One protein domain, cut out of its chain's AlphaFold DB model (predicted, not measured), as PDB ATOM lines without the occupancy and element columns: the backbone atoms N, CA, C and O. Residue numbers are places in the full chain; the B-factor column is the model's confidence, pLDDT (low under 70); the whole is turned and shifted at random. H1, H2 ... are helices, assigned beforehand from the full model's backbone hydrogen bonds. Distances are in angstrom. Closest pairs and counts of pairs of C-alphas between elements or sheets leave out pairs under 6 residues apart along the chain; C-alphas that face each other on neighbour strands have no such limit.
ATOM      1  N   GLU A   7     133.561 226.369 207.440       81.56
ATOM      2  CA  GLU A   7     133.436 225.198 208.308       81.56
ATOM      3  C   GLU A   7     134.803 224.609 208.688       81.56
ATOM      4  O   GLU A   7     135.059 224.350 209.864       81.56
ATOM      5  N   GLN A   8     135.738 224.521 207.735       80.19
ATOM      6  CA  GLN A   8     137.114 224.088 207.998       80.19
ATOM      7  C   GLN A   8     137.855 225.057 208.934       80.19
ATOM      8  O   GLN A   8     138.583 224.621 209.828       80.19
ATOM      9  N   ILE A   9     137.627 226.370 208.793       82.06
ATOM     10  CA  ILE A   9     138.200 227.390 209.688       82.06
ATOM     11  C   ILE A   9     137.647 227.245 211.115       82.06
ATOM     12  O   ILE A   9     138.396 227.380 212.087       82.06
ATOM     13  N   ILE A  10     136.351 226.955 211.261       84.25
ATOM     14  CA  ILE A  10     135.712 226.741 212.568       84.25
ATOM     15  C   ILE A  10     136.265 225.483 213.244       84.25
ATOM     16  O   ILE A  10     136.639 225.547 214.418       84.25
ATOM     17  N   ILE A  11     136.374 224.370 212.511       82.25
ATOM     18  CA  ILE A  11     136.967 223.122 213.018       82.25
ATOM     19  C   ILE A  11     138.391 223.392 213.502       82.25
ATOM     20  O   ILE A  11     138.713 223.110 214.655       82.25
ATOM     21  N   LEU A  12     139.217 224.032 212.673       82.56
ATOM     22  CA  LEU A  12     140.586 224.389 213.028       82.56
ATOM     23  C   LEU A  12     140.654 225.226 214.315       82.56
ATOM     24  O   LEU A  12     141.441 224.929 215.218       82.56
ATOM     25  N   LYS A  13     139.808 226.253 214.428       86.19
ATOM     26  CA  LYS A  13     139.746 227.118 215.611       86.19
ATOM     27  C   LYS A  13     139.373 226.331 216.869       86.19
ATOM     28  O   LYS A  13     139.980 226.545 217.917       86.19
ATOM     29  N   ASN A  14     138.418 225.409 216.773       85.19
ATOM     30  CA  ASN A  14     137.982 224.583 217.900       85.19
ATOM     31  C   ASN A  14     139.078 223.615 218.362       85.19
ATOM     32  O   ASN A  14     139.335 223.531 219.564       85.19
ATOM     33  N   VAL A  15     139.787 222.975 217.429       81.94
ATOM     34  CA  VAL A  15     140.928 222.092 217.732       81.94
ATOM     35  C   VAL A  15     142.043 222.856 218.450       81.94
ATOM     36  O   VAL A  15     142.566 222.412 219.474       81.94
ATOM     37  N   ILE A  16     142.390 224.049 217.958       81.56
ATOM     38  CA  ILE A  16     143.405 224.904 218.591       81.56
ATOM     39  C   ILE A  16     142.948 225.334 219.992       81.56
ATOM     40  O   ILE A  16     143.739 225.300 220.938       81.56
ATOM     41  N   ASN A  17     141.669 225.688 220.146       85.88
ATOM     42  CA  ASN A  17     141.101 226.086 221.431       85.88
ATOM     43  C   ASN A  17     141.108 224.954 222.468       85.88
ATOM     44  O   ASN A  17     141.388 225.221 223.636       85.88
ATOM     45  N   GLY A  18     140.831 223.715 222.053       83.25
ATOM     46  CA  GLY A  18     140.845 222.546 222.936       83.25
ATOM     47  C   GLY A  18     142.253 222.135 223.372       83.25
ATOM     48  O   GLY A  18     142.455 221.702 224.506       83.25
ATOM     49  N   LYS A  19     143.246 222.312 222.494       78.38
ATOM     50  CA  LYS A  19     144.616 221.829 222.719       78.38
ATOM     51  C   LYS A  19     145.508 222.813 223.482       78.38
ATOM     52  O   LYS A  19     146.394 222.382 224.217       78.38
ATOM     53  N   TYR A  20     145.284 224.121 223.336       77.88
ATOM     54  CA  TYR A  20     146.142 225.154 223.922       77.88
ATOM     55  C   TYR A  20     145.379 226.032 224.924       77.88
ATOM     56  O   TYR A  20     144.421 226.727 224.586       77.88
ATOM     57  N   LYS A  21     145.824 226.036 226.189       80.50
ATOM     58  CA  LYS A  21     145.195 226.834 227.262       80.50
ATOM     59  C   LYS A  21     145.558 228.323 227.199       80.50
ATOM     60  O   LYS A  21     144.728 229.158 227.557       80.50
ATOM     61  N   ASP A  22     146.755 228.645 226.714       81.88
ATOM     62  CA  ASP A  22     147.267 230.014 226.604       81.88
ATOM     63  C   ASP A  22     146.624 230.768 225.427       81.88
ATOM     64  O   ASP A  22     146.598 230.285 224.293       81.88
ATOM     65  N   LYS A  23     146.076 231.958 225.698       81.69
ATOM     66  CA  LYS A  23     145.329 232.754 224.712       81.69
ATOM     67  C   LYS A  23     146.217 233.269 223.574       81.69
ATOM     68  O   LYS A  23     145.755 233.301 222.434       81.69
ATOM     69  N   ASP A  24     147.454 233.647 223.870       72.50
ATOM     70  CA  ASP A  24     148.384 234.180 222.877       72.50
ATOM     71  C   ASP A  24     148.904 233.063 221.976       72.50
ATOM     72  O   ASP A  24     148.980 233.236 220.761       72.50
ATOM     73  N   LEU A  25     149.186 231.896 222.557       67.50
ATOM     74  CA  LEU A  25     149.585 230.711 221.808       67.50
ATOM     75  C   LEU A  25     148.457 230.228 220.890       67.50
ATOM     76  O   LEU A  25     148.719 229.892 219.740       67.50
ATOM     77  N   ARG A  26     147.196 230.258 221.347       82.00
ATOM     78  CA  ARG A  26     146.036 229.960 220.488       82.00
ATOM     79  C   ARG A  26     145.950 230.897 219.292       82.00
ATOM     80  O   ARG A  26     145.773 230.430 218.171       82.00
ATOM     81  N   LYS A  27     146.062 232.206 219.537       79.44
ATOM     82  CA  LYS A  27     146.005 233.217 218.476       79.44
ATOM     83  C   LYS A  27     147.129 232.999 217.470       79.44
ATOM     84  O   LYS A  27     146.859 232.932 216.281       79.44
ATOM     85  N   LEU A  28     148.350 232.793 217.954       72.56
ATOM     86  CA  LEU A  28     149.481 232.492 217.095       72.56
ATOM     87  C   LEU A  28     149.233 231.231 216.263       72.56
ATOM     88  O   LEU A  28     149.339 231.289 215.048       72.56
ATOM     89  N   VAL A  29     148.952 230.086 216.892       72.50
ATOM     90  CA  VAL A  29     148.790 228.822 216.158       72.50
ATOM     91  C   VAL A  29     147.686 228.968 215.109       72.50
ATOM     92  O   VAL A  29     147.837 228.470 213.998       72.50
ATOM     93  N   PHE A  30     146.625 229.717 215.411       82.06
ATOM     94  CA  PHE A  30     145.591 230.043 214.437       82.06
ATOM     95  C   PHE A  30     146.120 230.908 213.287       82.06
ATOM     96  O   PHE A  30     145.922 230.542 212.133       82.06
ATOM     97  N   ASP A  31     146.827 232.003 213.576       76.88
ATOM     98  CA  ASP A  31     147.381 232.912 212.565       76.88
ATOM     99  C   ASP A  31     148.379 232.195 211.646       76.88
ATOM    100  O   ASP A  31     148.361 232.412 210.432       76.88
ATOM    101  N   ILE A  32     149.187 231.290 212.209       70.62
ATOM    102  CA  ILE A  32     150.109 230.420 211.480       70.62
ATOM    103  C   ILE A  32     149.325 229.530 210.536       70.62
ATOM    104  O   ILE A  32     149.532 229.603 209.332       70.62
ATOM    105  N   VAL A  33     148.404 228.711 211.046       73.38
ATOM    106  CA  VAL A  33     147.694 227.751 210.195       73.38
ATOM    107  C   VAL A  33     146.843 228.464 209.155       73.38
ATOM    108  O   VAL A  33     146.807 228.033 208.010       73.38
ATOM    109  N   HIS A  34     146.223 229.585 209.511       78.25
ATOM    110  CA  HIS A  34     145.485 230.424 208.578       78.25
ATOM    111  C   HIS A  34     146.390 230.954 207.455       78.25
ATOM    112  O   HIS A  34     146.048 230.833 206.282       78.25
ATOM    113  N   HIS A  35     147.573 231.481 207.785       71.81
ATOM    114  CA  HIS A  35     148.554 231.901 206.778       71.81
ATOM    115  C   HIS A  35     149.033 230.726 205.927       71.81
ATOM    116  O   HIS A  35     149.190 230.858 204.719       71.81
ATOM    117  N   MET A  36     149.242 229.562 206.527       66.12
ATOM    118  CA  MET A  36     149.698 228.376 205.816       66.12
ATOM    119  C   MET A  36     148.656 227.804 204.870       66.12
ATOM    120  O   MET A  36     149.010 227.413 203.768       66.12
ATOM    121  N   LEU A  37     147.391 227.806 205.271       69.19
ATOM    122  CA  LEU A  37     146.257 227.460 204.420       69.19
ATOM    123  C   LEU A  37     146.109 228.416 203.238       69.19
ATOM    124  O   LEU A  37     145.661 228.013 202.171       69.19
ATOM    125  N   PHE A  38     146.493 229.677 203.431       69.12
ATOM    126  CA  PHE A  38     146.449 230.695 202.390       69.12
ATOM    127  C   PHE A  38     147.656 230.633 201.439       69.12
ATOM    128  O   PHE A  38     147.534 230.919 200.253       69.12
ATOM    129  N   ILE A  39     148.834 230.278 201.957       58.59
ATOM    130  CA  ILE A  39     150.103 230.273 201.211       58.59
ATOM    131  C   ILE A  39     150.362 228.923 200.544       58.59
ATOM    132  O   ILE A  39     150.911 228.868 199.444       58.59
ATOM    133  N   SER A  40     150.018 227.826 201.211       57.84
ATOM    134  CA  SER A  40     150.261 226.488 200.699       57.84
ATOM    135  C   SER A  40     149.097 226.046 199.824       57.84
ATOM    136  O   SER A  40     148.188 225.345 200.256       57.84
ATOM    137  N   ASN A  41     149.179 226.419 198.550       58.66
ATOM    138  CA  ASN A  41     148.383 225.784 197.501       58.66
ATOM    139  C   ASN A  41     148.753 224.296 197.307       58.66
ATOM    140  O   ASN A  41     148.058 223.586 196.590       58.66
ATOM    141  N   GLU A  42     149.834 223.808 197.921       52.25
ATOM    142  CA  GLU A  42     150.377 222.465 197.675       52.25
ATOM    143  C   GLU A  42     149.978 221.418 198.715       52.25
ATOM    144  O   GLU A  42     150.105 220.221 198.463       52.25
ATOM    145  N   LEU A  43     149.475 221.827 199.879       58.88
ATOM    146  CA  LEU A  43     149.164 220.881 200.939       58.88
ATOM    147  C   LEU A  43     147.662 220.575 200.972       58.88
ATOM    148  O   LEU A  43     146.863 221.264 201.606       58.88
ATOM    149  N   LEU A  44     147.282 219.507 200.265       62.19
ATOM    150  CA  LEU A  44     145.952 218.898 200.336       62.19
ATOM    151  C   LEU A  44     145.762 218.238 201.707       62.19
ATOM    152  O   LEU A  44     146.034 217.052 201.888       62.19
ATOM    153  N   PHE A  45     145.310 219.015 202.686       69.69
ATOM    154  CA  PHE A  45     144.949 218.489 203.996       69.69
ATOM    155  C   PHE A  45     143.483 218.087 204.047       69.69
ATOM    156  O   PHE A  45     142.596 218.838 203.635       69.69
ATOM    157  N   ASP A  46     143.235 216.910 204.613       72.50
ATOM    158  CA  ASP A  46     141.895 216.517 205.007       72.50
ATOM    159  C   ASP A  46     141.550 217.153 206.365       72.50
ATOM    160  O   ASP A  46     142.141 216.832 207.398       72.50
ATOM    161  N   PHE A  47     140.595 218.083 206.354       73.75
ATOM    162  CA  PHE A  47     140.059 218.733 207.554       73.75
ATOM    163  C   PHE A  47     138.776 218.059 208.066       73.75
ATOM    164  O   PHE A  47     138.041 218.660 208.848       73.75
ATOM    165  N   SER A  48     138.493 216.823 207.636       75.69
ATOM    166  CA  SER A  48     137.298 216.061 208.019       75.69
ATOM    167  C   SER A  48     137.211 215.741 209.514       75.69
ATOM    168  O   SER A  48     136.116 215.520 210.029       75.69
ATOM    169  N   SER A  49     138.338 215.721 210.239       76.44
ATOM    170  CA  SER A  49     138.353 215.437 211.676       76.44
ATOM    171  C   SER A  49     139.492 216.129 212.423       76.44
ATOM    172  O   SER A  49     140.567 216.374 211.878       76.44
ATOM    173  N   GLU A  50     139.293 216.364 213.723       67.62
ATOM    174  CA  GLU A  50     140.315 216.905 214.635       67.62
ATOM    175  C   GLU A  50     141.621 216.092 214.626       67.62
ATOM    176  O   GLU A  50     142.719 216.652 214.705       67.62
ATOM    177  N   LYS A  51     141.515 214.766 214.488       75.62
ATOM    178  CA  LYS A  51     142.668 213.865 214.416       75.62
ATOM    179  C   LYS A  51     143.508 214.133 213.166       75.62
ATOM    180  O   LYS A  51     144.731 214.224 213.282       75.62
ATOM    181  N   GLU A  52     142.864 214.310 212.013       75.12
ATOM    182  CA  GLU A  52     143.546 214.624 210.754       75.12
ATOM    183  C   GLU A  52     144.109 216.050 210.753       75.12
ATOM    184  O   GLU A  52     145.262 216.230 210.370       75.12
ATOM    185  N   VAL A  53     143.407 217.035 211.331       69.19
ATOM    186  CA  VAL A  53     143.960 218.392 211.532       69.19
ATOM    187  C   VAL A  53     145.229 218.347 212.386       69.19
ATOM    188  O   VAL A  53     146.239 218.956 212.047       69.19
ATOM    189  N   SER A  54     145.213 217.597 213.489       69.00
ATOM    190  CA  SER A  54     146.365 217.452 214.387       69.00
ATOM    191  C   SER A  54     147.543 216.732 213.714       69.00
ATOM    192  O   SER A  54     148.699 217.056 213.992       69.00
ATOM    193  N   LYS A  55     147.267 215.772 212.823       78.62
ATOM    194  CA  LYS A  55     148.274 215.063 212.020       78.62
ATOM    195  C   LYS A  55     148.867 215.972 210.942       78.62
ATOM    196  O   LYS A  55     150.085 216.102 210.884       78.62
ATOM    197  N   ALA A  56     148.023 216.666 210.181       72.81
ATOM    198  CA  ALA A  56     148.412 217.675 209.201       72.81
ATOM    199  C   ALA A  56     149.310 218.744 209.829       72.81
ATOM    200  O   ALA A  56     150.401 219.004 209.336       72.81
ATOM    201  N   LEU A  57     148.912 219.282 210.985       68.31
ATOM    202  CA  LEU A  57     149.696 220.268 211.727       68.31
ATOM    203  C   LEU A  57     151.099 219.757 212.079       68.31
ATOM    204  O   LEU A  57     152.069 220.504 212.008       68.31
ATOM    205  N   LYS A  58     151.223 218.483 212.468       71.19
ATOM    206  CA  LYS A  58     152.522 217.872 212.775       71.19
ATOM    207  C   LYS A  58     153.372 217.709 211.519       71.19
ATOM    208  O   LYS A  58     154.542 218.067 211.560       71.19
ATOM    209  N   GLU A  59     152.802 217.212 210.427       72.12
ATOM    210  CA  GLU A  59     153.517 217.023 209.156       72.12
ATOM    211  C   GLU A  59     154.012 218.351 208.580       72.12
ATOM    212  O   GLU A  59     155.182 218.493 208.230       72.12
ATOM    213  N   VAL A  60     153.150 219.363 208.587       68.31
ATOM    214  CA  VAL A  60     153.476 220.743 208.226       68.31
ATOM    215  C   VAL A  60     154.701 221.261 208.972       68.31
ATOM    216  O   VAL A  60     155.623 221.824 208.380       68.31
ATOM    217  N   MET A  61     154.691 221.077 210.289       64.19
ATOM    218  CA  MET A  61     155.693 221.645 211.181       64.19
ATOM    219  C   MET A  61     156.995 220.847 211.169       64.19
ATOM    220  O   MET A  61     158.055 221.415 211.420       64.19
ATOM    221  N   LYS A  62     156.939 219.555 210.826       66.81
ATOM    222  CA  LYS A  62     158.123 218.728 210.573       66.81
ATOM    223  C   LYS A  62     158.806 219.062 209.249       66.81
ATOM    224  O   LYS A  62     160.023 218.958 209.165       66.81
ATOM    225  N   SER A  63     158.041 219.452 208.231       61.03
ATOM    226  CA  SER A  63     158.517 219.381 206.843       61.03
ATOM    227  C   SER A  63     158.922 220.720 206.234       61.03
ATOM    228  O   SER A  63     159.515 220.735 205.160       61.03
ATOM    229  N   ASN A  64     158.609 221.857 206.865       70.38
ATOM    230  CA  ASN A  64     158.736 223.143 206.183       70.38
ATOM    231  C   ASN A  64     159.563 224.175 206.970       70.38
ATOM    232  O   ASN A  64     159.043 224.966 207.759       70.38
ATOM    233  N   LYS A  65     160.876 224.197 206.695       75.81
ATOM    234  CA  LYS A  65     161.844 225.205 207.177       75.81
ATOM    235  C   LYS A  65     161.332 226.636 206.973       75.81
ATOM    236  O   LYS A  65     161.398 227.452 207.888       75.81
ATOM    237  N   ASN A  66     160.718 226.915 205.821       71.88
ATOM    238  CA  ASN A  66     160.198 228.247 205.486       71.88
ATOM    239  C   ASN A  66     159.005 228.655 206.352       71.88
ATOM    240  O   ASN A  66     158.788 229.836 206.621       71.88
ATOM    241  N   VAL A  67     158.225 227.682 206.809       71.50
ATOM    242  CA  VAL A  67     157.088 227.922 207.697       71.50
ATOM    243  C   VAL A  67     157.589 228.249 209.087       71.50
ATOM    244  O   VAL A  67     157.219 229.286 209.629       71.50
ATOM    245  N   ALA A  68     158.484 227.423 209.628       73.38
ATOM    246  CA  ALA A  68     159.132 227.700 210.904       73.38
ATOM    247  C   ALA A  68     159.831 229.074 210.884       73.38
ATOM    248  O   ALA A  68     159.661 229.859 211.817       73.38
ATOM    249  N   ARG A  69     160.491 229.423 209.772       78.50
ATOM    250  CA  ARG A  69     161.081 230.748 209.543       78.50
ATOM    251  C   ARG A  69     160.052 231.874 209.621       78.50
ATOM    252  O   ARG A  69     160.246 232.828 210.369       78.50
ATOM    253  N   ARG A  70     158.937 231.777 208.889       76.62
ATOM    254  CA  ARG A  70     157.884 232.812 208.899       76.62
ATOM    255  C   ARG A  70     157.253 232.988 210.275       76.62
ATOM    256  O   ARG A  70     156.975 234.116 210.669       76.62
ATOM    257  N   ILE A  71     157.067 231.896 211.013       74.25
ATOM    258  CA  ILE A  71     156.568 231.921 212.394       74.25
ATOM    259  C   ILE A  71     157.517 232.717 213.291       74.25
ATOM    260  O   ILE A  71     157.081 233.591 214.041       74.25
ATOM    261  N   VAL A  72     158.816 232.428 213.198       78.62
ATOM    262  CA  VAL A  72     159.848 233.094 213.995       78.62
ATOM    263  C   VAL A  72     159.935 234.581 213.656       78.62
ATOM    264  O   VAL A  72     159.935 235.401 214.573       78.62
ATOM    265  N   LEU A  73     159.914 234.943 212.371       79.88
ATOM    266  CA  LEU A  73     159.930 236.343 211.936       79.88
ATOM    267  C   LEU A  73     158.672 237.105 212.370       79.88
ATOM    268  O   LEU A  73     158.770 238.229 212.857       79.88
ATOM    269  N   HIS A  74     157.496 236.480 212.274       79.50
ATOM    270  CA  HIS A  74     156.251 237.089 212.738       79.50
ATOM    271  C   HIS A  74     156.299 237.397 214.241       79.50
ATOM    272  O   HIS A  74     155.942 238.494 214.675       79.50
ATOM    273  N   PHE A  75     156.776 236.447 215.048       73.94
ATOM    274  CA  PHE A  75     156.936 236.654 216.484       73.94
ATOM    275  C   PHE A  75     157.982 237.698 216.834       73.94
ATOM    276  O   PHE A  75     157.772 238.475 217.770       73.94
ATOM    277  N   TRP A  76     159.093 237.709 216.098       82.38
ATOM    278  CA  TRP A  76     160.117 238.725 216.239       82.38
ATOM    279  C   TRP A  76     159.509 240.117 216.073       82.38
ATOM    280  O   TRP A  76     159.570 240.921 217.003       82.38
ATOM    281  N   ASP A  77     158.826 240.362 214.953       78.44
ATOM    282  CA  ASP A  77     158.244 241.671 214.651       78.44
ATOM    283  C   ASP A  77     157.140 242.083 215.640       78.44
ATOM    284  O   ASP A  77     157.054 243.257 216.002       78.44
ATOM    285  N   GLN A  78     156.313 241.143 216.113       78.50
ATOM    286  CA  GLN A  78     155.174 241.457 216.985       78.50
ATOM    287  C   GLN A  78     155.537 241.601 218.468       78.50
ATOM    288  O   GLN A  78     154.967 242.456 219.152       78.50
ATOM    289  N   LYS A  79     156.436 240.759 218.996       76.75
ATOM    290  CA  LYS A  79     156.698 240.678 220.445       76.75
ATOM    291  C   LYS A  79     158.109 241.090 220.856       76.75
ATOM    292  O   LYS A  79     158.245 241.715 221.901       76.75
ATOM    293  N   PHE A  80     159.138 240.776 220.069       77.62
ATOM    294  CA  PHE A  80     160.528 240.855 220.546       77.62
ATOM    295  C   PHE A  80     161.330 242.028 219.979       77.62
ATOM    296  O   PHE A  80     162.247 242.511 220.638       77.62
ATOM    297  N   LYS A  81     160.942 242.572 218.824       85.12
ATOM    298  CA  LYS A  81     161.621 243.704 218.177       85.12
ATOM    299  C   LYS A  81     161.720 244.945 219.064       85.12
ATOM    300  O   LYS A  81     162.695 245.684 218.984       85.12
ATOM    301  N   LYS A  82     160.730 245.167 219.936       85.00
ATOM    302  CA  LYS A  82     160.749 246.271 220.913       85.00
ATOM    303  C   LYS A  82     161.762 246.049 222.041       85.00
ATOM    304  O   LYS A  82     162.297 247.023 222.551       85.00
ATOM    305  N   GLU A  83     162.015 244.797 222.425       84.69
ATOM    306  CA  GLU A  83     162.978 244.432 223.478       84.69
ATOM    307  C   GLU A  83     164.426 244.391 222.943       84.69
ATOM    308  O   GLU A  83     165.373 244.522 223.714       84.69
ATOM    309  N   HIS A  84     164.602 244.255 221.624       84.44
ATOM    310  CA  HIS A  84     165.896 244.094 220.953       84.44
ATOM    311  C   HIS A  84     166.001 244.962 219.691       84.44
ATOM    312  O   HIS A  84     166.187 244.466 218.580       84.44
ATOM    313  N   SER A  85     165.881 246.281 219.853       86.69
ATOM    314  CA  SER A  85     165.850 247.236 218.733       86.69
ATOM    315  C   SER A  85     167.131 247.274 217.888       86.69
ATOM    316  O   SER A  85     167.124 247.837 216.798       86.69
ATOM    317  N   ASN A  86     168.226 246.708 218.393       87.06
ATOM    318  CA  ASN A  86     169.528 246.655 217.737       87.06
ATOM    319  C   ASN A  86     169.724 245.426 216.835       87.06
ATOM    320  O   ASN A  86     170.775 245.323 216.217       87.06
ATOM    321  N   VAL A  87     168.762 244.499 216.782       85.50
ATOM    322  CA  VAL A  87     168.840 243.310 215.926       85.50
ATOM    323  C   VAL A  87     167.828 243.448 214.788       85.50
ATOM    324  O   VAL A  87     166.627 243.634 214.995       85.50
ATOM    325  N   SER A  88     168.310 243.381 213.555       88.69
ATOM    326  CA  SER A  88     167.482 243.442 212.354       88.69
ATOM    327  C   SER A  88     166.752 242.118 212.101       88.69
ATOM    328  O   SER A  88     167.194 241.039 212.502       88.69
ATOM    329  N   SER A  89     165.636 242.172 211.366       82.19
ATOM    330  CA  SER A  89     164.919 240.958 210.945       82.19
ATOM    331  C   SER A  89     165.797 240.034 210.082       82.19
ATOM    332  O   SER A  89     165.615 238.822 210.122       82.19
ATOM    333  N   VAL A  90     166.778 240.590 209.356       87.19
ATOM    334  CA  VAL A  90     167.743 239.834 208.535       87.19
ATOM    335  C   VAL A  90     168.716 239.033 209.407       87.19
ATOM    336  O   VAL A  90     169.035 237.892 209.085       87.19
ATOM    337  N   GLU A  91     169.178 239.589 210.526       84.50
ATOM    338  CA  GLU A  91     170.076 238.881 211.449       84.50
ATOM    339  C   GLU A  91     169.354 237.753 212.188       84.50
ATOM    340  O   GLU A  91     169.901 236.661 212.331       84.50
ATOM    341  N   ILE A  92     168.097 237.975 212.582       84.00
ATOM    342  CA  ILE A  92     167.250 236.923 213.161       84.00
ATOM    343  C   ILE A  92     166.991 235.810 212.159       84.00
ATOM    344  O   ILE A  92     167.004 234.639 212.532       84.00
ATOM    345  N   GLU A  93     166.784 236.157 210.892       83.50
ATOM    346  CA  GLU A  93     166.634 235.173 209.833       83.50
ATOM    347  C   GLU A  93     167.894 234.315 209.685       83.50
ATOM    348  O   GLU A  93     167.804 233.093 209.738       83.50
ATOM    349  N   LYS A  94     169.075 234.934 209.591       83.75
ATOM    350  CA  LYS A  94     170.350 234.205 209.500       83.75
ATOM    351  C   LYS A  94     170.598 233.312 210.717       83.75
ATOM    352  O   LYS A  94     170.997 232.161 210.564       83.75
ATOM    353  N   ALA A  95     170.329 233.818 211.920       80.50
ATOM    354  CA  ALA A  95     170.469 233.048 213.152       80.50
ATOM    355  C   ALA A  95     169.497 231.870 213.206       80.50
ATOM    356  O   ALA A  95     169.862 230.784 213.651       80.50
ATOM    357  N   PHE A  96     168.267 232.075 212.734       84.00
ATOM    358  CA  PHE A  96     167.285 231.014 212.602       84.00
ATOM    359  C   PHE A  96     167.760 229.932 211.631       84.00
ATOM    360  O   PHE A  96     167.688 228.760 211.978       84.00
ATOM    361  N   GLU A  97     168.255 230.302 210.449       82.38
ATOM    362  CA  GLU A  97     168.747 229.351 209.442       82.38
ATOM    363  C   GLU A  97     169.907 228.507 210.001       82.38
ATOM    364  O   GLU A  97     169.848 227.276 209.952       82.38
ATOM    365  N   LEU A  98     170.884 229.154 210.650       79.94
ATOM    366  CA  LEU A  98     172.018 228.490 211.305       79.94
ATOM    367  C   LEU A  98     171.565 227.545 212.432       79.94
ATOM    368  O   LEU A  98     172.065 226.429 212.592       79.94
ATOM    369  N   HIS A  99     170.591 227.978 213.231       78.50
ATOM    370  CA  HIS A  99     170.078 227.184 214.338       78.50
ATOM    371  C   HIS A  99     169.204 226.008 213.874       78.50
ATOM    372  O   HIS A  99     169.277 224.910 214.423       78.50
ATOM    373  N   PHE A 100     168.397 226.213 212.835       77.06
ATOM    374  CA  PHE A 100     167.531 225.188 212.260       77.06
ATOM    375  C   PHE A 100     168.346 224.059 211.619       77.06
ATOM    376  O   PHE A 100     167.979 222.892 211.729       77.06
ATOM    377  N   GLU A 101     169.464 224.389 210.967       74.62
ATOM    378  CA  GLU A 101     170.367 223.402 210.360       74.62
ATOM    379  C   GLU A 101     171.122 222.569 211.398       74.62
ATOM    380  O   GLU A 101     171.403 221.390 211.170       74.62
ATOM    381  N   THR A 102     171.403 223.152 212.563       75.94
ATOM    382  CA  THR A 102     172.130 222.482 213.646       75.94
ATOM    383  C   THR A 102     171.216 221.634 214.538       75.94
ATOM    384  O   THR A 102     171.623 220.561 214.990       75.94
ATOM    385  N   GLU A 103     169.956 222.029 214.751       73.38
ATOM    386  CA  GLU A 103     168.988 221.260 215.544       73.38
ATOM    387  C   GLU A 103     168.007 220.450 214.665       73.38
ATOM    388  O   GLU A 103     166.891 220.872 214.374       73.38
ATOM    389  N   LYS A 104     168.359 219.193 214.338       59.81
ATOM    390  CA  LYS A 104     167.526 218.246 213.547       59.81
ATOM    391  C   LYS A 104     166.083 218.023 214.044       59.81
ATOM    392  O   LYS A 104     165.282 217.436 213.322       59.81
ATOM    393  N   LYS A 105     165.743 218.427 215.273       62.03
ATOM    394  CA  LYS A 105     164.415 218.234 215.894       62.03
ATOM    395  C   LYS A 105     163.614 219.525 216.060       62.03
ATOM    396  O   LYS A 105     162.560 219.510 216.689       62.03
ATOM    397  N   PHE A 106     164.091 220.630 215.496       59.84
ATOM    398  CA  PHE A 106     163.571 221.967 215.754       59.84
ATOM    399  C   PHE A 106     162.041 222.097 215.583       59.84
ATOM    400  O   PHE A 106     161.355 222.619 216.466       59.84
ATOM    401  N   GLY A 107     161.484 221.538 214.503       56.53
ATOM    402  CA  GLY A 107     160.042 221.579 214.225       56.53
ATOM    403  C   GLY A 107     159.164 220.823 215.234       56.53
ATOM    404  O   GLY A 107     158.023 221.218 215.472       56.53
ATOM    405  N   GLU A 108     159.686 219.768 215.872       54.56
ATOM    406  CA  GLU A 108     158.934 218.959 216.845       54.56
ATOM    407  C   GLU A 108     158.882 219.616 218.232       54.56
ATOM    408  O   GLU A 108     157.906 219.438 218.965       54.56
ATOM    409  N   THR A 109     159.898 220.407 218.588       59.00
ATOM    410  CA  THR A 109     160.034 220.990 219.928       59.00
ATOM    411  C   THR A 109     159.150 222.231 220.113       59.00
ATOM    412  O   THR A 109     158.504 222.369 221.148       59.00
ATOM    413  N   LEU A 110     159.040 223.119 219.116       58.84
ATOM    414  CA  LEU A 110     158.439 224.466 219.256       58.84
ATOM    415  C   LEU A 110     156.986 224.504 219.753       58.84
ATOM    416  O   LEU A 110     156.600 225.432 220.462       58.84
ATOM    417  N   LEU A 111     156.161 223.520 219.386       53.69
ATOM    418  CA  LEU A 111     154.718 223.551 219.666       53.69
ATOM    419  C   LEU A 111     154.324 222.997 221.038       53.69
ATOM    420  O   LEU A 111     153.183 223.192 221.457       53.69
ATOM    421  N   GLY A 112     155.230 222.304 221.728       57.88
ATOM    422  CA  GLY A 112     154.992 221.784 223.079       57.88
ATOM    423  C   GLY A 112     155.476 222.714 224.190       57.88
ATOM    424  O   GLY A 112     155.277 222.423 225.368       57.88
ATOM    425  N   LEU A 113     156.143 223.809 223.830       62.56
ATOM    426  CA  LEU A 113     156.925 224.590 224.770       62.56
ATOM    427  C   LEU A 113     156.143 225.796 225.317       62.56
ATOM    428  O   LEU A 113     155.515 226.529 224.549       62.56
ATOM    429  N   PRO A 114     156.196 226.047 226.639       67.88
ATOM    430  CA  PRO A 114     155.616 227.246 227.237       67.88
ATOM    431  C   PRO A 114     156.194 228.524 226.618       67.88
ATOM    432  O   PRO A 114     157.349 228.549 226.196       67.88
ATOM    433  N   VAL A 115     155.445 229.630 226.660       60.59
ATOM    434  CA  VAL A 115     155.900 230.960 226.192       60.59
ATOM    435  C   VAL A 115     157.253 231.364 226.805       60.59
ATOM    436  O   VAL A 115     158.091 231.963 226.132       60.59
ATOM    437  N   ALA A 116     157.519 230.972 228.055       69.38
ATOM    438  CA  ALA A 116     158.806 231.195 228.717       69.38
ATOM    439  C   ALA A 116     159.995 230.566 227.963       69.38
ATOM    440  O   ALA A 116     161.094 231.121 227.947       69.38
ATOM    441  N   PHE A 117     159.776 229.433 227.296       73.06
ATOM    442  CA  PHE A 117     160.796 228.788 226.484       73.06
ATOM    443  C   PHE A 117     161.052 229.550 225.186       73.06
ATOM    444  O   PHE A 117     162.202 229.661 224.784       73.06
ATOM    445  N   TRP A 118     160.024 230.134 224.561       66.06
ATOM    446  CA  TRP A 118     160.208 230.992 223.387       66.06
ATOM    447  C   TRP A 118     161.086 232.198 223.709       66.06
ATOM    448  O   TRP A 118     161.997 232.506 222.951       66.06
ATOM    449  N   LYS A 119     160.898 232.822 224.877       72.94
ATOM    450  CA  LYS A 119     161.790 233.894 225.335       72.94
ATOM    451  C   LYS A 119     163.235 233.406 225.496       72.94
ATOM    452  O   LYS A 119     164.159 234.046 225.008       72.94
ATOM    453  N   LYS A 120     163.435 232.238 226.118       79.94
ATOM    454  CA  LYS A 120     164.761 231.606 226.236       79.94
ATOM    455  C   LYS A 120     165.370 231.280 224.866       79.94
ATOM    456  O   LYS A 120     166.569 231.451 224.676       79.94
ATOM    457  N   TYR A 121     164.545 230.841 223.923       75.81
ATOM    458  CA  TYR A 121     164.933 230.517 222.559       75.81
ATOM    459  C   TYR A 121     165.372 231.757 221.774       75.81
ATOM    460  O   TYR A 121     166.465 231.770 221.217       75.81
ATOM    461  N   PHE A 122     164.579 232.829 221.793       76.00
ATOM    462  CA  PHE A 122     164.954 234.093 221.160       76.00
ATOM    463  C   PHE A 122     166.214 234.688 221.790       76.00
ATOM    464  O   PHE A 122     167.090 235.141 221.062       76.00
ATOM    465  N   ASN A 123     166.375 234.587 223.112       79.88
ATOM    466  CA  ASN A 123     167.620 234.986 223.769       79.88
ATOM    467  C   ASN A 123     168.823 234.164 223.278       79.88
ATOM    468  O   ASN A 123     169.890 234.731 223.066       79.88
ATOM    469  N   LYS A 124     168.653 232.852 223.052       81.31
ATOM    470  CA  LYS A 124     169.689 231.981 222.473       81.31
ATOM    471  C   LYS A 124     170.019 232.387 221.031       81.31
ATOM    472  O   LYS A 124     171.191 232.462 220.694       81.31
ATOM    473  N   LEU A 125     169.023 232.711 220.202       74.38
ATOM    474  CA  LEU A 125     169.258 233.228 218.845       74.38
ATOM    475  C   LEU A 125     170.007 234.564 218.861       74.38
ATOM    476  O   LEU A 125     170.978 234.729 218.133       74.38
ATOM    477  N   VAL A 126     169.602 235.501 219.720       77.69
ATOM    478  CA  VAL A 126     170.290 236.791 219.885       77.69
ATOM    479  C   VAL A 126     171.726 236.590 220.376       77.69
ATOM    480  O   VAL A 126     172.627 237.300 219.940       77.69
ATOM    481  N   GLN A 127     171.961 235.616 221.257       84.38
ATOM    482  CA  GLN A 127     173.305 235.253 221.699       84.38
ATOM    483  C   GLN A 127     174.150 234.687 220.549       84.38
ATOM    484  O   GLN A 127     175.270 235.150 220.364       84.38
ATOM    485  N   LEU A 128     173.605 233.781 219.731       77.75
ATOM    486  CA  LEU A 128     174.292 233.256 218.542       77.75
ATOM    487  C   LEU A 128     174.662 234.371 217.552       77.75
ATOM    488  O   LEU A 128     175.745 234.345 216.976       77.75
ATOM    489  N   ILE A 129     173.796 235.378 217.387       78.69
ATOM    490  CA  ILE A 129     174.105 236.564 216.571       78.69
ATOM    491  C   ILE A 129     175.323 237.289 217.147       78.69
ATOM    492  O   ILE A 129     176.275 237.543 216.414       78.69
ATOM    493  N   LYS A 130     175.335 237.572 218.454       84.19
ATOM    494  CA  LYS A 130     176.462 238.251 219.112       84.19
ATOM    495  C   LYS A 130     177.768 237.467 218.984       84.19
ATOM    496  O   LYS A 130     178.777 238.045 218.604       84.19
ATOM    497  N   GLU A 131     177.727 236.161 219.228       83.75
ATOM    498  CA  GLU A 131     178.888 235.276 219.096       83.75
ATOM    499  C   GLU A 131     179.407 235.246 217.652       83.75
ATOM    500  O   GLU A 131     180.611 235.343 217.436       83.75
ATOM    501  N   SER A 132     178.522 235.200 216.649       74.56
ATOM    502  CA  SER A 132     178.931 235.246 215.239       74.56
ATOM    503  C   SER A 132     179.592 236.574 214.850       74.56
ATOM    504  O   SER A 132     180.550 236.586 214.080       74.56
ATOM    505  N   VAL A 133     179.123 237.691 215.418       75.75
ATOM    506  CA  VAL A 133     179.725 239.016 215.217       75.75
ATOM    507  C   VAL A 133     181.098 239.087 215.890       75.75
ATOM    508  O   VAL A 133     182.046 239.577 215.284       75.75
ATOM    509  N   GLU A 134     181.245 238.547 217.102       79.50
ATOM    510  CA  GLU A 134     182.534 238.493 217.800       79.50
ATOM    511  C   GLU A 134     183.557 237.591 217.100       79.50
ATOM    512  O   GLU A 134     184.723 237.964 217.006       79.50
ATOM    513  N   VAL A 135     183.144 236.428 216.589       75.25
ATOM    514  CA  VAL A 135     184.027 235.517 215.840       75.25
ATOM    515  C   VAL A 135     184.492 236.156 214.535       75.25
ATOM    516  O   VAL A 135     185.669 236.050 214.211       75.25
ATOM    517  N   ASN A 136     183.616 236.869 213.822       67.94
ATOM    518  CA  ASN A 136     184.014 237.610 212.623       67.94
ATOM    519  C   ASN A 136     185.004 238.736 212.940       67.94
ATOM    520  O   ASN A 136     185.891 239.010 212.141       67.94
ATOM    521  N   ASN A 137     184.893 239.365 214.110       68.88
ATOM    522  CA  ASN A 137     185.865 240.369 214.534       68.88
ATOM    523  C   ASN A 137     187.207 239.728 214.934       68.88
ATOM    524  O   ASN A 137     188.254 240.265 214.590       68.88
ATOM    525  N   ARG A 138     187.202 238.556 215.587       69.44
ATOM    526  CA  ARG A 138     188.434 237.830 215.958       69.44
ATOM    527  C   ARG A 138     189.131 237.158 214.782       69.44
ATOM    528  O   ARG A 138     190.350 237.109 214.773       69.44
ATOM    529  N   SER A 139     188.406 236.654 213.784       60.88
ATOM    530  CA  SER A 139     189.024 236.037 212.601       60.88
ATOM    531  C   SER A 139     189.781 237.060 211.749       60.88
ATOM    532  O   SER A 139     190.815 236.735 211.168       60.88
ATOM    533  N   VAL A 140     189.321 238.314 211.741       61.50
ATOM    534  CA  VAL A 140     190.052 239.455 211.168       61.50
ATOM    535  C   VAL A 140     191.350 239.729 211.951       61.50
ATOM    536  O   VAL A 140     192.382 240.037 211.351       61.50
ATOM    537  N   GLU A 141     191.345 239.540 213.273       55.72
ATOM    538  CA  GLU A 141     192.533 239.687 214.128       55.72
ATOM    539  C   GLU A 141     193.507 238.489 214.026       55.72
ATOM    540  O   GLU A 141     194.715 238.689 213.914       55.72
ATOM    541  N   GLU A 142     193.027 237.241 213.986       50.31
ATOM    542  CA  GLU A 142     193.863 236.026 213.881       50.31
ATOM    543  C   GLU A 142     194.486 235.851 212.487       50.31
ATOM    544  O   GLU A 142     195.662 235.494 212.377       50.31
ATOM    545  N   SER A 143     193.758 236.215 211.422       54.88
ATOM    546  CA  SER A 143     194.300 236.333 210.058       54.88
ATOM    547  C   SER A 143     195.498 237.286 209.988       54.88
ATOM    548  O   SER A 143     196.379 237.110 209.145       54.88
ATOM    549  N   SER A 144     195.535 238.295 210.861       53.09
ATOM    550  CA  SER A 144     196.640 239.252 210.950       53.09
ATOM    551  C   SER A 144     197.853 238.670 211.699       53.09
ATOM    552  O   SER A 144     198.987 239.082 211.458       53.09
ATOM    553  N   LEU A 145     197.648 237.669 212.565       48.66
ATOM    554  CA  LEU A 145     198.692 237.043 213.385       48.66
ATOM    555  C   LEU A 145     199.397 235.866 212.675       48.66
ATOM    556  O   LEU A 145     200.612 235.708 212.798       48.66
ATOM    557  N   GLU A 146     198.681 235.059 211.883       47.59
ATOM    558  CA  GLU A 146     199.274 233.912 211.162       47.59
ATOM    559  C   GLU A 146     200.238 234.332 210.030       47.59
ATOM    560  O   GLU A 146     201.230 233.647 209.745       47.59
ATOM    561  N   GLN A 147     200.029 235.504 209.423       55.00
ATOM    562  CA  GLN A 147     200.978 236.064 208.450       55.00
ATOM    563  C   GLN A 147     202.268 236.585 209.096       55.00
ATOM    564  O   GLN A 147     203.338 236.497 208.490       55.00
ATOM    565  N   PHE A 148     202.202 237.044 210.348       45.78
ATOM    566  CA  PHE A 148     203.369 237.503 211.104       45.78
ATOM    567  C   PHE A 148     204.358 236.355 211.398       45.78
ATOM    568  O   PHE A 148     205.579 236.517 211.296       45.78
ATOM    569  N   ILE A 149     203.835 235.159 211.691       48.69
ATOM    570  CA  ILE A 149     204.643 233.971 212.011       48.69
ATOM    571  C   ILE A 149     205.223 233.323 210.740       48.69
ATOM    572  O   ILE A 149     206.370 232.873 210.752       48.69
TER     573      ILE A 149
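Overview. This is residues 7 to 149 of the 329 residues of the protein "Predicted protein" of Naegleria gruberi (UniProt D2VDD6). A body of crossed helices, spanning 47 by 27 by 22 A, sends out one long arm: residues 133 to 149 of the last helix, H7, stick out free and lengthen the whole to 70 A. In the body H2, H4 and H5 have their centres in a row, H1 pairs with H2 at the end away from the arm, H3 and H6 lie along one side, and H7 crosses H5. The printed part has 143 residues with seven named helices, H1 to H7, and no named strand: all helix, loose, with a radius of gyration of the C-alphas of 18.9 A and spans of 70 by 30 by 22 A.

Arrangement. Start with H1, residues 7 to 19; it touches H2, residues 23 to 39, in a hairpin, with C-alphas 16 and 26 closest at 6.0 A. H3, residues 50 to 63, touches H1 about perpendicular at 81 degrees, with residues 50 to 54 alone; the closest C-alphas, 15 and 50, are 6.1 A apart. H4, residues 65 to 80, touches H5, residues 89 to 102, at a steep tilt of 45 degrees, opposite ways; C-alphas 73 and 89 are closest at 6.9 A. H6, residues 106 to 112, touches H3, with C-alphas 62 and 107 closest at 5.0 A. H7, residues 115 to 149, touches H5 with residues 125 to 129 alone, about perpendicular at 88 degrees; C-alphas 95 and 125 are closest at 5.8 A. Every O i to N i+4 pair is within hydrogen-bond range in H1 to H5, against 27 of 31 in H7 and 0 of 3 in H6, where 2 of 4 O i to N i+3 pairs are.

Along the chain. Find C-alpha 7 at (133.436, 225.198, 208.308), where H1 begins. H2 is 24.1 A long, and H7 runs 50.9 A to C-alpha 149 at (204.643, 233.971, 212.011), with a kink of 26 degrees near residue 139.

Size, cuts and confidence. C-alphas 7 and 149, the farthest apart, are 71.8 A apart. The printed part has no cut and no long link. Mean pLDDT is 73.0; look for values under 70 at, among others, residues 36 to 45, 104 to 116 and 136 to 149.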